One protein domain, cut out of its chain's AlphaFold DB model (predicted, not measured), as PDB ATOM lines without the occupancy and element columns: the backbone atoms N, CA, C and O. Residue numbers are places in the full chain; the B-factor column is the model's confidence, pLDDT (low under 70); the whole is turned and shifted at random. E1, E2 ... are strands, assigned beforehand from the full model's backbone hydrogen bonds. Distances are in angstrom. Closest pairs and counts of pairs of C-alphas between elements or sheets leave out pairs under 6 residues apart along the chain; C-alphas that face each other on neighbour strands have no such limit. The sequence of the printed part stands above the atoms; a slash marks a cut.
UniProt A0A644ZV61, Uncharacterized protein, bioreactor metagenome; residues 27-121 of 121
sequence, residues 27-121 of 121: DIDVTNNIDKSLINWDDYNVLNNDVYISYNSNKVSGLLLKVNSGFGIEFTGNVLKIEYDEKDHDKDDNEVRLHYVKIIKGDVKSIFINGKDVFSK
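AT A GLANCE: This is residues 27 to 121 of the 121 residues of an uncharacterized protein of bioreactor metagenome (UniProt A0A644ZV61). Two sheets stand face to face as a sandwich: a strongly twisted one of five strands, E1 E7 E4 E3 E2, and a smaller one of four, E5 E6 E8 E9. A loop of residues 85 to 96 reaches away from the sandwich at one end. The printed part has 95 residues with nine named strands, E1 to E9, and no named helix: all strand. The larger sheet is antiparallel and the smaller mixed. The whole is compact, radius of gyration of the C-alphas 13.1 A, with spans of 40 by 28 by 21 A.

HOW THE PARTS SIT: Edge strand E1, residues 28 to 34, is antiparallel to E7, residues 97 to 103, with N 29 and O 102 3.0 A apart. E7 is antiparallel to E4, residues 59 to 67 (N 63 and O 101, 2.8 A). E2, residues 45 to 48, E3, residues 51 to 56, and E4 form a meander, each strand the antiparallel neighbour of the one before, and two hairpins (N 45 and O 53, 2.8 A; N 52 and O 64, 2.9 A). E5, residues 71 to 76, and E6, residues 79 to 84, form a hairpin (N 72 and O 83, 2.7 A). E6 is parallel to E8, residues 110 to 113 (N 82 and O 112, 2.8 A), which forms a hairpin with E9, residues 116 to 120 (N 111 and O 119, 2.9 A). The sheets' facing parts are 10.9 A centre to centre. The closest C-alphas of E2 and E9, Leu 47 and Val 118, are 6.3 A apart.

IN THESE COORDINATES: E1 begins at C-alpha 28 (-17.763, -27.982, -2.729). E4 is longest, 23.7 A; E7 measures 19.2 A. E9 ends at C-alpha 120 (-3.433, -38.615, 3.292).

THE WHOLE: The farthest C-alphas, Ser 57 and Lys 91, are 41.7 A apart. The printed part has no cut; the link E6 to E7 is long. Mean pLDDT of the printed part is 71.8; residues 85 to 97 are among those under 70.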
ATOM      1  N   ASP A  27     -15.529 -27.874  -6.803       64.62
ATOM      2  CA  ASP A  27     -16.858 -27.427  -6.419       64.62
ATOM      3  C   ASP A  27     -17.268 -28.188  -5.145       64.62
ATOM      4  O   ASP A  27     -17.593 -29.383  -5.202       64.62
ATOM      5  N   ILE A  28     -17.207 -27.503  -3.999       64.81
ATOM      6  CA  ILE A  28     -17.763 -27.982  -2.729       64.81
ATOM      7  C   ILE A  28     -19.222 -27.547  -2.660       64.81
ATOM      8  O   ILE A  28     -19.519 -26.354  -2.662       64.81
ATOM      9  N   ASP A  29     -20.123 -28.511  -2.539       67.00
ATOM     10  CA  ASP A  29     -21.526 -28.251  -2.243       67.00
ATOM     11  C   ASP A  29     -21.843 -28.788  -0.843       67.00
ATOM     12  O   ASP A  29     -21.695 -29.987  -0.581       67.00
ATOM     13  N   VAL A  30     -22.237 -27.894   0.067       65.38
ATOM     14  CA  VAL A  30     -22.632 -28.244   1.435       65.38
ATOM     15  C   VAL A  30     -24.116 -27.991   1.593       65.38
ATOM     16  O   VAL A  30     -24.540 -26.928   2.044       65.38
ATOM     17  N   THR A  31     -24.919 -28.945   1.145       56.75
ATOM     18  CA  THR A  31     -26.319 -28.624   0.880       56.75
ATOM     19  C   THR A  31     -27.277 -29.023   1.985       56.75
ATOM     20  O   THR A  31     -28.331 -28.410   2.050       56.75
ATOM     21  N   ASN A  32     -26.986 -29.997   2.859       63.81
ATOM     22  CA  ASN A  32     -28.042 -30.534   3.729       63.81
ATOM     23  C   ASN A  32     -27.568 -31.119   5.062       63.81
ATOM     24  O   ASN A  32     -26.506 -31.739   5.159       63.81
ATOM     25  N   ASN A  33     -28.459 -31.002   6.051       71.12
ATOM     26  CA  ASN A  33     -28.483 -31.867   7.226       71.12
ATOM     27  C   ASN A  33     -29.186 -33.168   6.827       71.12
ATOM     28  O   ASN A  33     -30.271 -33.126   6.245       71.12
ATOM     29  N   ILE A  34     -28.582 -34.309   7.131       70.69
ATOM     30  CA  ILE A  34     -29.100 -35.639   6.819       70.69
ATOM     31  C   ILE A  34     -29.368 -36.388   8.129       70.69
ATOM     32  O   ILE A  34     -28.577 -36.318   9.071       70.69
ATOM     33  N   ASP A  35     -30.487 -37.111   8.185       71.94
ATOM     34  CA  ASP A  35     -30.791 -38.058   9.261       71.94
ATOM     35  C   ASP A  35     -29.917 -39.320   9.122       71.94
ATOM     36  O   ASP A  35     -29.815 -39.906   8.043       71.94
ATOM     37  N   LYS A  36     -29.318 -39.771  10.231       70.50
ATOM     38  CA  LYS A  36     -28.526 -41.009  10.331       70.50
ATOM     39  C   LYS A  36     -29.240 -42.243   9.792       70.50
ATOM     40  O   LYS A  36     -28.578 -43.135   9.268       70.50
ATOM     41  N   SER A  37     -30.561 -42.313   9.938       75.06
ATOM     42  CA  SER A  37     -31.359 -43.455   9.482       75.06
ATOM     43  C   SER A  37     -31.437 -43.572   7.955       75.06
ATOM     44  O   SER A  37     -31.704 -44.654   7.436       75.06
ATOM     45  N   LEU A  38     -31.164 -42.482   7.229       73.38
ATOM     46  CA  LEU A  38     -31.224 -42.413   5.766       73.38
ATOM     47  C   LEU A  38     -29.881 -42.725   5.090       73.38
ATOM     48  O   LEU A  38     -29.759 -42.601   3.872       73.38
ATOM     49  N   ILE A  39     -28.864 -43.100   5.867       74.56
ATOM     50  CA  ILE A  39     -27.498 -43.285   5.380       74.56
ATOM     51  C   ILE A  39     -27.211 -44.766   5.201       74.56
ATOM     52  O   ILE A  39     -27.332 -45.562   6.131       74.56
ATOM     53  N   ASN A  40     -26.769 -45.117   3.997       83.12
ATOM     54  CA  ASN A  40     -26.199 -46.422   3.730       83.12
ATOM     55  C   ASN A  40     -24.713 -46.418   4.117       83.12
ATOM     56  O   ASN A  40     -23.889 -45.805   3.438       83.12
ATOM     57  N   TRP A  41     -24.375 -47.063   5.234       78.19
ATOM     58  CA  TRP A  41     -23.015 -47.044   5.784       78.19
ATOM     59  C   TRP A  41     -21.985 -47.730   4.886       78.19
ATOM     60  O   TRP A  41     -20.830 -47.323   4.897       78.19
ATOM     61  N   ASP A  42     -22.398 -48.697   4.066       84.69
ATOM     62  CA  ASP A  42     -21.492 -49.434   3.175       84.69
ATOM     63  C   ASP A  42     -20.866 -48.541   2.088       84.69
ATOM     64  O   ASP A  42     -19.800 -48.853   1.554       84.69
ATOM     65  N   ASP A  43     -21.492 -47.397   1.792       83.56
ATOM     66  CA  ASP A  43     -20.994 -46.421   0.819       83.56
ATOM     67  C   ASP A  43     -19.917 -45.484   1.411       83.56
ATOM     68  O   ASP A  43     -19.284 -44.717   0.675       83.56
ATOM     69  N   TYR A  44     -19.685 -45.534   2.732       84.62
ATOM     70  CA  TYR A  44     -18.766 -44.648   3.445       84.62
ATOM     71  C   TYR A  44     -17.752 -45.404   4.308       84.62
ATOM     72  O   TYR A  44     -18.078 -46.266   5.114       84.62
ATOM     73  N   ASN A  45     -16.493 -44.988   4.220       83.38
ATOM     74  CA  ASN A  45     -15.436 -45.429   5.118       83.38
ATOM     75  C   ASN A  45     -15.342 -44.479   6.312       83.38
ATOM     76  O   ASN A  45     -15.312 -43.260   6.144       83.38
ATOM     77  N   VAL A  46     -15.257 -45.032   7.519       83.44
ATOM     78  CA  VAL A  46     -15.038 -44.258   8.746       83.44
ATOM     79  C   VAL A  46     -13.572 -43.813   8.793       83.44
ATOM     80  O   VAL A  46     -12.685 -44.663   8.832       83.44
ATOM     81  N   LEU A  47     -13.302 -42.503   8.784       74.25
ATOM     82  CA  LEU A  47     -11.942 -41.972   8.992       74.25
ATOM     83  C   LEU A  47     -11.652 -41.763  10.477       74.25
ATOM     84  O   LEU A  47     -10.570 -42.082  10.963       74.25
ATOM     85  N   ASN A  48     -12.633 -41.233  11.199       71.38
ATOM     86  CA  ASN A  48     -12.620 -41.102  12.649       71.38
ATOM     87  C   ASN A  48     -14.064 -41.156  13.181       71.38
ATOM     88  O   ASN A  48     -15.003 -41.345  12.411       71.38
ATOM     89  N   ASN A  49     -14.254 -40.981  14.491       71.69
ATOM     90  CA  ASN A  49     -15.571 -41.099  15.135       71.69
ATOM     91  C   ASN A  49     -16.655 -40.160  14.564       71.69
ATOM     92  O   ASN A  49     -17.850 -40.418  14.765       71.69
ATOM     93  N   ASP A  50     -16.255 -39.105  13.847       74.44
ATOM     94  CA  ASP A  50     -17.141 -38.031  13.411       74.44
ATOM     95  C   ASP A  50     -17.070 -37.714  11.914       74.44
ATOM     96  O   ASP A  50     -17.862 -36.911  11.426       74.44
ATOM     97  N   VAL A  51     -16.186 -38.367  11.156       77.12
ATOM     98  CA  VAL A  51     -16.013 -38.128   9.722       77.12
ATOM     99  C   VAL A  51     -15.985 -39.425   8.948       77.12
ATOM    100  O   VAL A  51     -15.195 -40.337   9.204       77.12
ATOM    101  N   TYR A  52     -16.843 -39.451   7.938       83.56
ATOM    102  CA  TYR A  52     -17.041 -40.575   7.048       83.56
ATOM    103  C   TYR A  52     -16.838 -40.106   5.618       83.56
ATOM    104  O   TYR A  52     -17.263 -39.011   5.247       83.56
ATOM    105  N   ILE A  53     -16.190 -40.928   4.802       80.50
ATOM    106  CA  ILE A  53     -15.780 -40.559   3.452       80.50
ATOM    107  C   ILE A  53     -16.201 -41.609   2.432       80.50
ATOM    108  O   ILE A  53     -15.942 -42.799   2.602       80.50
ATOM    109  N   SER A  54     -16.829 -41.169   1.349       82.31
ATOM    110  CA  SER A  54     -17.094 -42.026   0.196       82.31
ATOM    111  C   SER A  54     -16.039 -41.789  -0.874       82.31
ATOM    112  O   SER A  54     -15.601 -40.654  -1.113       82.31
ATOM    113  N   TYR A  55     -15.624 -42.872  -1.529       75.00
ATOM    114  CA  TYR A  55     -14.703 -42.810  -2.654       75.00
ATOM    115  C   TYR A  55     -15.376 -43.299  -3.932       75.00
ATOM    116  O   TYR A  55     -16.022 -44.342  -3.946       75.00
ATOM    117  N   ASN A  56     -15.108 -42.616  -5.040       76.44
ATOM    118  CA  ASN A  56     -15.356 -43.113  -6.384       76.44
ATOM    119  C   ASN A  56     -14.018 -43.212  -7.119       76.44
ATOM    120  O   ASN A  56     -13.326 -42.213  -7.304       76.44
ATOM    121  N   SER A  57     -13.632 -44.421  -7.538       77.06
ATOM    122  CA  SER A  57     -12.398 -44.646  -8.309       77.06
ATOM    123  C   SER A  57     -11.140 -44.077  -7.627       77.06
ATOM    124  O   SER A  57     -10.324 -43.411  -8.260       77.06
ATOM    125  N   ASN A  58     -10.986 -44.320  -6.317       68.88
ATOM    126  CA  ASN A  58      -9.921 -43.782  -5.453       68.88
ATOM    127  C   ASN A  58      -9.945 -42.261  -5.214       68.88
ATOM    128  O   ASN A  58      -9.040 -41.753  -4.546       68.88
ATOM    129  N   LYS A  59     -10.969 -41.549  -5.681       69.56
ATOM    130  CA  LYS A  59     -11.161 -40.108  -5.469       69.56
ATOM    131  C   LYS A  59     -12.256 -39.882  -4.441       69.56
ATOM    132  O   LYS A  59     -13.209 -40.651  -4.408       69.56
ATOM    133  N   VAL A  60     -12.132 -38.857  -3.608       74.19
ATOM    134  CA  VAL A  60     -13.180 -38.509  -2.640       74.19
ATOM    135  C   VAL A  60     -14.406 -38.007  -3.397       74.19
ATOM    136  O   VAL A  60     -14.296 -37.060  -4.170       74.19
ATOM    137  N   SER A  61     -15.554 -38.650  -3.198       74.38
ATOM    138  CA  SER A  61     -16.826 -38.289  -3.843       74.38
ATOM    139  C   SER A  61     -17.805 -37.592  -2.900       74.38
ATOM    140  O   SER A  61     -18.707 -36.889  -3.357       74.38
ATOM    141  N   GLY A  62     -17.627 -37.764  -1.591       75.62
ATOM    142  CA  GLY A  62     -18.470 -37.146  -0.579       75.62
ATOM    143  C   GLY A  62     -17.928 -37.355   0.828       75.62
ATOM    144  O   GLY A  62     -17.184 -38.300   1.093       75.62
ATOM    145  N   LEU A  63     -18.311 -36.455   1.725       79.56
ATOM    146  CA  LEU A  63     -17.958 -36.471   3.137       79.56
ATOM    147  C   LEU A  63     -19.209 -36.272   3.977       79.56
ATOM    148  O   LEU A  63     -20.034 -35.410   3.681       79.56
ATOM    149  N   LEU A  64     -19.328 -37.065   5.032       80.62
ATOM    150  CA  LEU A  64     -20.340 -36.898   6.062       80.62
ATOM    151  C   LEU A  64     -19.651 -36.515   7.363       80.62
ATOM    152  O   LEU A  64     -18.732 -37.204   7.810       80.62
ATOM    153  N   LEU A  65     -20.112 -35.421   7.958       79.69
ATOM    154  CA  LEU A  65     -19.589 -34.867   9.200       79.69
ATOM    155  C   LEU A  65     -20.654 -34.967  10.284       79.69
ATOM    156  O   LEU A  65     -21.752 -34.439  10.120       79.69
ATOM    157  N   LYS A  66     -20.333 -35.645  11.381       78.94
ATOM    158  CA  LYS A  66     -21.166 -35.802  12.575       78.94
ATOM    159  C   LYS A  66     -20.850 -34.676  13.542       78.94
ATOM    160  O   LYS A  66     -19.777 -34.667  14.126       78.94
ATOM    161  N   VAL A  67     -21.762 -33.719  13.691       69.81
ATOM    162  CA  VAL A  67     -21.469 -32.509  14.468       69.81
ATOM    163  C   VAL A  67     -22.714 -31.959  15.156       69.81
ATOM    164  O   VAL A  67     -23.806 -31.958  14.591       69.81
ATOM    165  N   ASN A  68     -22.530 -31.466  16.383       63.38
ATOM    166  CA  ASN A  68     -23.586 -30.843  17.189       63.38
ATOM    167  C   ASN A  68     -23.651 -29.311  16.998       63.38
ATOM    168  O   ASN A  68     -24.618 -28.673  17.412       63.38
ATOM    169  N   SER A  69     -22.652 -28.712  16.343       62.22
ATOM    170  CA  SER A  69     -22.590 -27.279  16.032       62.22
ATOM    171  C   SER A  69     -21.818 -27.009  14.738       62.22
ATOM    172  O   SER A  69     -21.169 -27.898  14.194       62.22
ATOM    173  N   GLY A  70     -21.978 -25.791  14.205       62.47
ATOM    174  CA  GLY A  70     -21.586 -25.409  12.847       62.47
ATOM    175  C   GLY A  70     -20.130 -25.701  12.465       62.47
ATOM    176  O   GLY A  70     -19.244 -25.798  13.313       62.47
ATOM    177  N   PHE A  71     -19.900 -25.798  11.158       70.44
ATOM    178  CA  PHE A  71     -18.608 -26.098  10.550       70.44
ATOM    179  C   PHE A  71     -18.179 -24.976   9.592       70.44
ATOM    180  O   PHE A  71     -19.002 -24.338   8.933       70.44
ATOM    181  N   GLY A  72     -16.871 -24.771   9.495       69.31
ATOM    182  CA  GLY A  72     -16.187 -24.111   8.396       69.31
ATOM    183  C   GLY A  72     -15.530 -25.165   7.509       69.31
ATOM    184  O   GLY A  72     -14.866 -26.079   7.996       69.31
ATOM    185  N   ILE A  73     -15.724 -25.052   6.199       74.56
ATOM    186  CA  ILE A  73     -15.036 -25.888   5.216       74.56
ATOM    187  C   ILE A  73     -14.240 -24.971   4.300       74.56
ATOM    188  O   ILE A  73     -14.792 -24.058   3.689       74.56
ATOM    189  N   GLU A  74     -12.944 -25.239   4.197       71.62
ATOM    190  CA  GLU A  74     -12.033 -24.570   3.277       71.62
ATOM    191  C   GLU A  74     -11.420 -25.618   2.351       71.62
ATOM    192  O   GLU A  74     -10.985 -26.685   2.790       71.62
ATOM    193  N   PHE A  75     -11.346 -25.308   1.060       72.88
ATOM    194  CA  PHE A  75     -10.612 -26.128   0.111       72.88
ATOM    195  C   PHE A  75      -9.549 -25.305  -0.599       72.88
ATOM    196  O   PHE A  75      -9.842 -24.296  -1.238       72.88
ATOM    197  N   THR A  76      -8.301 -25.759  -0.498       69.50
ATOM    198  CA  THR A  76      -7.144 -25.093  -1.097       69.50
ATOM    199  C   THR A  76      -6.361 -26.107  -1.929       69.50
ATOM    200  O   THR A  76      -5.699 -26.999  -1.394       69.50
ATOM    201  N   GLY A  77      -6.408 -25.982  -3.256       72.69
ATOM    202  CA  GLY A  77      -5.675 -26.867  -4.167       72.69
ATOM    203  C   GLY A  77      -6.230 -28.295  -4.212       72.69
ATOM    204  O   GLY A  77      -7.110 -28.577  -5.007       72.69
ATOM    205  N   ASN A  78      -5.680 -29.217  -3.424       75.50
ATOM    206  CA  ASN A  78      -6.181 -30.592  -3.242       75.50
ATOM    207  C   ASN A  78      -6.272 -30.990  -1.763       75.50
ATOM    208  O   ASN A  78      -6.343 -32.176  -1.427       75.50
ATOM    209  N   VAL A  79      -6.243 -29.990  -0.887       73.62
ATOM    210  CA  VAL A  79      -6.347 -30.143   0.556       73.62
ATOM    211  C   VAL A  79      -7.714 -29.643   0.983       73.62
ATOM    212  O   VAL A  79      -8.075 -28.499   0.697       73.62
ATOM    213  N   LEU A  80      -8.453 -30.492   1.688       79.31
ATOM    214  CA  LEU A  80      -9.694 -30.110   2.343       79.31
ATOM    215  C   LEU A  80      -9.431 -29.886   3.828       79.31
ATOM    216  O   LEU A  80      -8.906 -30.766   4.511       79.31
ATOM    217  N   LYS A  81      -9.833 -28.730   4.340       76.94
ATOM    218  CA  LYS A  81      -9.817 -28.434   5.767       76.94
ATOM    219  C   LYS A  81     -11.238 -28.283   6.270       76.94
ATOM    220  O   LYS A  81     -12.071 -27.629   5.645       76.94
ATOM    221  N   ILE A  82     -11.485 -28.898   7.412       78.44
ATOM    222  CA  ILE A  82     -12.763 -28.899   8.096       78.44
ATOM    223  C   ILE A  82     -12.490 -28.425   9.516       78.44
ATOM    224  O   ILE A  82     -11.737 -29.052  10.263       78.44
ATOM    225  N   GLU A  83     -13.086 -27.303   9.874       75.88
ATOM    226  CA  GLU A  83     -13.031 -26.747  11.217       75.88
ATOM    227  C   GLU A  83     -14.440 -26.762  11.787       75.88
ATOM    228  O   GLU A  83     -15.391 -26.390  11.108       75.88
ATOM    229  N   TYR A  84     -14.606 -27.208  13.022       75.75
ATOM    230  CA  TYR A  84     -15.887 -27.111  13.704       75.75
ATOM    231  C   TYR A  84     -15.670 -26.830  15.178       75.75
ATOM    232  O   TYR A  84     -14.684 -27.255  15.780       75.75
ATOM    233  N   ASP A  85     -16.617 -26.097  15.746       68.69
ATOM    234  CA  ASP A  85     -16.645 -25.848  17.177       68.69
ATOM    235  C   ASP A  85     -17.231 -27.096  17.849       68.69
ATOM    236  O   ASP A  85     -18.416 -27.396  17.672       68.69
ATOM    237  N   GLU A  86     -16.405 -27.852  18.576       63.47
ATOM    238  CA  GLU A  86     -16.866 -28.856  19.539       63.47
ATOM    239  C   GLU A  86     -17.475 -28.117  20.732       63.47
ATOM    240  O   GLU A  86     -16.893 -28.051  21.815       63.47
ATOM    241  N   LYS A  87     -18.656 -27.517  20.559       57.88
ATOM    242  CA  LYS A  87     -19.405 -27.089  21.734       57.88
ATOM    243  C   LYS A  87     -19.930 -28.339  22.414       57.88
ATOM    244  O   LYS A  87     -20.920 -28.924  21.976       57.88
ATOM    245  N   ASP A  88     -19.250 -28.717  23.490       54.50
ATOM    246  CA  ASP A  88     -19.745 -29.636  24.509       54.50
ATOM    247  C   ASP A  88     -20.984 -28.995  25.148       54.50
ATOM    248  O   ASP A  88     -20.937 -28.277  26.151       54.50
ATOM    249  N   HIS A  89     -22.122 -29.153  24.482       50.06
ATOM    250  CA  HIS A  89     -23.406 -28.787  25.036       50.06
ATOM    251  C   HIS A  89     -23.908 -29.973  25.851       50.06
ATOM    252  O   HIS A  89     -24.716 -30.778  25.393       50.06
ATOM    253  N   ASP A  90     -23.452 -30.028  27.101       53.91
ATOM    254  CA  ASP A  90     -24.263 -30.534  28.206       53.91
ATOM    255  C   ASP A  90     -25.615 -29.802  28.157       53.91
ATOM    256  O   ASP A  90     -25.729 -28.681  28.667       53.91
ATOM    257  N   LYS A  91     -26.594 -30.382  27.445       46.75
ATOM    258  CA  LYS A  91     -28.053 -30.209  27.581       46.75
ATOM    259  C   LYS A  91     -28.803 -30.944  26.461       46.75
ATOM    260  O   LYS A  91     -29.008 -30.414  25.376       46.75
ATOM    261  N   ASP A  92     -29.211 -32.164  26.792       51.31
ATOM    262  CA  ASP A  92     -30.551 -32.758  26.628       51.31
ATOM    263  C   ASP A  92     -31.336 -32.729  25.301       51.31
ATOM    264  O   ASP A  92     -32.453 -33.230  25.284       51.31
ATOM    265  N   ASP A  93     -30.766 -32.312  24.172       48.28
ATOM    266  CA  ASP A  93     -31.337 -32.613  22.851       48.28
ATOM    267  C   ASP A  93     -30.304 -33.369  22.002       48.28
ATOM    268  O   ASP A  93     -29.475 -32.788  21.305       48.28
ATOM    269  N   ASN A  94     -30.350 -34.705  22.073       53.72
ATOM    270  CA  ASN A  94     -29.460 -35.669  21.396       53.72
ATOM    271  C   ASN A  94     -29.601 -35.703  19.857       53.72
ATOM    272  O   ASN A  94     -29.378 -36.739  19.220       53.72
ATOM    273  N   GLU A  95     -29.998 -34.602  19.227       58.06
ATOM    274  CA  GLU A  95     -30.183 -34.540  17.784       58.06
ATOM    275  C   GLU A  95     -28.826 -34.337  17.099       58.06
ATOM    276  O   GLU A  95     -28.430 -33.238  16.714       58.06
ATOM    277  N   VAL A  96     -28.073 -35.431  16.975       60.97
ATOM    278  CA  VAL A  96     -26.805 -35.424  16.246       60.97
ATOM    279  C   VAL A  96     -27.087 -35.197  14.765       60.97
ATOM    280  O   VAL A  96     -27.631 -36.078  14.092       60.97
ATOM    281  N   ARG A  97     -26.665 -34.047  14.243       67.38
ATOM    282  CA  ARG A  97     -26.827 -33.701  12.830       67.38
ATOM    283  C   ARG A  97     -25.653 -34.242  12.032       67.38
ATOM    284  O   ARG A  97     -24.495 -34.127  12.435       67.38
ATOM    285  N   LEU A  98     -25.963 -34.859  10.897       73.06
ATOM    286  CA  LEU A  98     -24.957 -35.173   9.896       73.06
ATOM    287  C   LEU A  98     -25.026 -34.139   8.790       73.06
ATOM    288  O   LEU A  98     -26.093 -33.890   8.242       73.06
ATOM    289  N   HIS A  99     -23.891 -33.554   8.449       73.56
ATOM    290  CA  HIS A  99     -23.777 -32.651   7.319       73.56
ATOM    291  C   HIS A  99     -23.112 -33.378   6.165       73.56
ATOM    292  O   HIS A  99     -22.045 -33.971   6.333       73.56
ATOM    293  N   TYR A 100     -23.751 -33.334   4.999       76.06
ATOM    294  CA  TYR A 100     -23.194 -33.907   3.784       76.06
ATOM    295  C   TYR A 100     -22.524 -32.845   2.933       76.06
ATOM    296  O   TYR A 100     -23.124 -31.832   2.571       76.06
ATOM    297  N   VAL A 101     -21.275 -33.128   2.597       73.31
ATOM    298  CA  VAL A 101     -20.417 -32.302   1.765       73.31
ATOM    299  C   VAL A 101     -20.116 -33.101   0.512       73.31
ATOM    300  O   VAL A 101     -19.408 -34.112   0.550       73.31
ATOM    301  N   LYS A 102     -20.656 -32.656  -0.617       72.75
ATOM    302  CA  LYS A 102     -20.377 -33.267  -1.911       72.75
ATOM    303  C   LYS A 102     -19.188 -32.565  -2.548       72.75
ATOM    304  O   LYS A 102     -19.207 -31.353  -2.749       72.75
ATOM    305  N   ILE A 103     -18.181 -33.349  -2.916       71.19
ATOM    306  CA  ILE A 103     -17.026 -32.872  -3.676       71.19
ATOM    307  C   ILE A 103     -17.282 -33.237  -5.134       71.19
ATOM    308  O   ILE A 103     -17.201 -34.402  -5.518       71.19
ATOM    309  N   ILE A 104     -17.693 -32.258  -5.941       60.34
ATOM    310  CA  ILE A 104     -18.216 -32.530  -7.289       60.34
ATOM    311  C   ILE A 104     -17.078 -32.661  -8.313       60.34
ATOM    312  O   ILE A 104     -17.256 -33.309  -9.348       60.34
ATOM    313  N   LYS A 105     -15.892 -32.105  -8.033       61.78
ATOM    314  CA  LYS A 105     -14.715 -32.154  -8.917       61.78
ATOM    315  C   LYS A 105     -13.430 -32.139  -8.084       61.78
ATOM    316  O   LYS A 105     -13.405 -31.475  -7.066       61.78
ATOM    317  N   GLY A 106     -12.386 -32.850  -8.519       63.66
ATOM    318  CA  GLY A 106     -11.019 -32.778  -7.970       63.66
ATOM    319  C   GLY A 106     -10.542 -33.961  -7.120       63.66
ATOM    320  O   GLY A 106     -11.318 -34.650  -6.467       63.66
ATOM    321  N   ASP A 107      -9.228 -34.200  -7.156       70.88
ATOM    322  CA  ASP A 107      -8.553 -35.227  -6.356       70.88
ATOM    323  C   ASP A 107      -8.165 -34.644  -5.000       70.88
ATOM    324  O   ASP A 107      -7.265 -33.812  -4.938       70.88
ATOM    325  N   VAL A 108      -8.810 -35.079  -3.915       74.00
ATOM    326  CA  VAL A 108      -8.390 -34.719  -2.553       74.00
ATOM    327  C   VAL A 108      -7.194 -35.582  -2.159       74.00
ATOM    328  O   VAL A 108      -7.301 -36.809  -2.132       74.00
ATOM    329  N   LYS A 109      -6.055 -34.948  -1.868       78.88
ATOM    330  CA  LYS A 109      -4.841 -35.619  -1.377       78.88
ATOM    331  C   LYS A 109      -4.815 -35.726   0.132       78.88
ATOM    332  O   LYS A 109      -4.339 -36.732   0.643       78.88
ATOM    333  N   SER A 110      -5.314 -34.704   0.820       80.25
ATOM    334  CA  SER A 110      -5.365 -34.716   2.273       80.25
ATOM    335  C   SER A 110      -6.601 -34.041   2.847       80.25
ATOM    336  O   SER A 110      -7.163 -33.123   2.241       80.25
ATOM    337  N   ILE A 111      -7.028 -34.528   4.014       80.00
ATOM    338  CA  ILE A 111      -8.146 -33.974   4.780       80.00
ATOM    339  C   ILE A 111      -7.672 -33.673   6.194       80.00
ATOM    340  O   ILE A 111      -7.201 -34.561   6.903       80.00
ATOM    341  N   PHE A 112      -7.855 -32.422   6.606       81.06
ATOM    342  CA  PHE A 112      -7.573 -31.964   7.957       81.06
ATOM    343  C   PHE A 112      -8.868 -31.660   8.696       81.06
ATOM    344  O   PHE A 112      -9.744 -30.982   8.162       81.06
ATOM    345  N   ILE A 113      -8.955 -32.116   9.941       78.00
ATOM    346  CA  ILE A 113     -10.063 -31.840  10.851       78.00
ATOM    347  C   ILE A 113      -9.513 -31.184  12.106       78.00
ATOM    348  O   ILE A 113      -8.681 -31.790  12.784       78.00
ATOM    349  N   ASN A 114      -9.957 -29.964  12.421       80.50
ATOM    350  CA  ASN A 114      -9.470 -29.200  13.577       80.50
ATOM    351  C   ASN A 114      -7.925 -29.218  13.654       80.50
ATOM    352  O   ASN A 114      -7.321 -29.488  14.693       80.50
ATOM    353  N   GLY A 115      -7.282 -29.022  12.495       82.12
ATOM    354  CA  GLY A 115      -5.825 -29.031  12.323       82.12
ATOM    355  C   GLY A 115      -5.142 -30.408  12.279       82.12
ATOM    356  O   GLY A 115      -3.932 -30.459  12.061       82.12
ATOM    357  N   LYS A 116      -5.863 -31.524  12.452       81.94
ATOM    358  CA  LYS A 116      -5.305 -32.891  12.434       81.94
ATOM    359  C   LYS A 116      -5.518 -33.571  11.083       81.94
ATOM    360  O   LYS A 116      -6.643 -33.605  10.600       81.94
ATOM    361  N   ASP A 117      -4.460 -34.140  10.504       82.94
ATOM    362  CA  ASP A 117      -4.557 -34.974   9.296       82.94
ATOM    363  C   ASP A 117      -5.286 -36.286   9.629       82.94
ATOM    364  O   ASP A 117      -4.892 -37.006  10.550       82.94
ATOM    365  N   VAL A 118      -6.366 -36.573   8.904       77.19
ATOM    366  CA  VAL A 118      -7.165 -37.800   9.058       77.19
ATOM    367  C   VAL A 118      -7.207 -38.652   7.798       77.19
ATOM    368  O   VAL A 118      -7.780 -39.740   7.794       77.19
ATOM    369  N   PHE A 119      -6.633 -38.153   6.711       76.56
ATOM    370  CA  PHE A 119      -6.587 -38.835   5.436       76.56
ATOM    371  C   PHE A 119      -5.487 -38.200   4.603       76.56
ATOM    372  O   PHE A 119      -5.534 -37.001   4.348       76.56
ATOM    373  N   SER A 120      -4.558 -39.025   4.126       78.19
ATOM    374  CA  SER A 120      -3.433 -38.615   3.292       78.19
ATOM    375  C   SER A 120      -3.171 -39.701   2.245       78.19
ATOM    376  O   SER A 120      -3.155 -40.888   2.588       78.19
ATOM    377  N   LYS A 121      -3.013 -39.316   0.975       68.06
ATOM    378  CA  LYS A 121      -2.693 -40.203  -0.160       68.06
ATOM    379  C   LYS A 121      -1.438 -39.773  -0.908       68.06
ATOM    380  O   LYS A 121      -1.256 -38.553  -1.129       68.06
TER     381      LYS A 121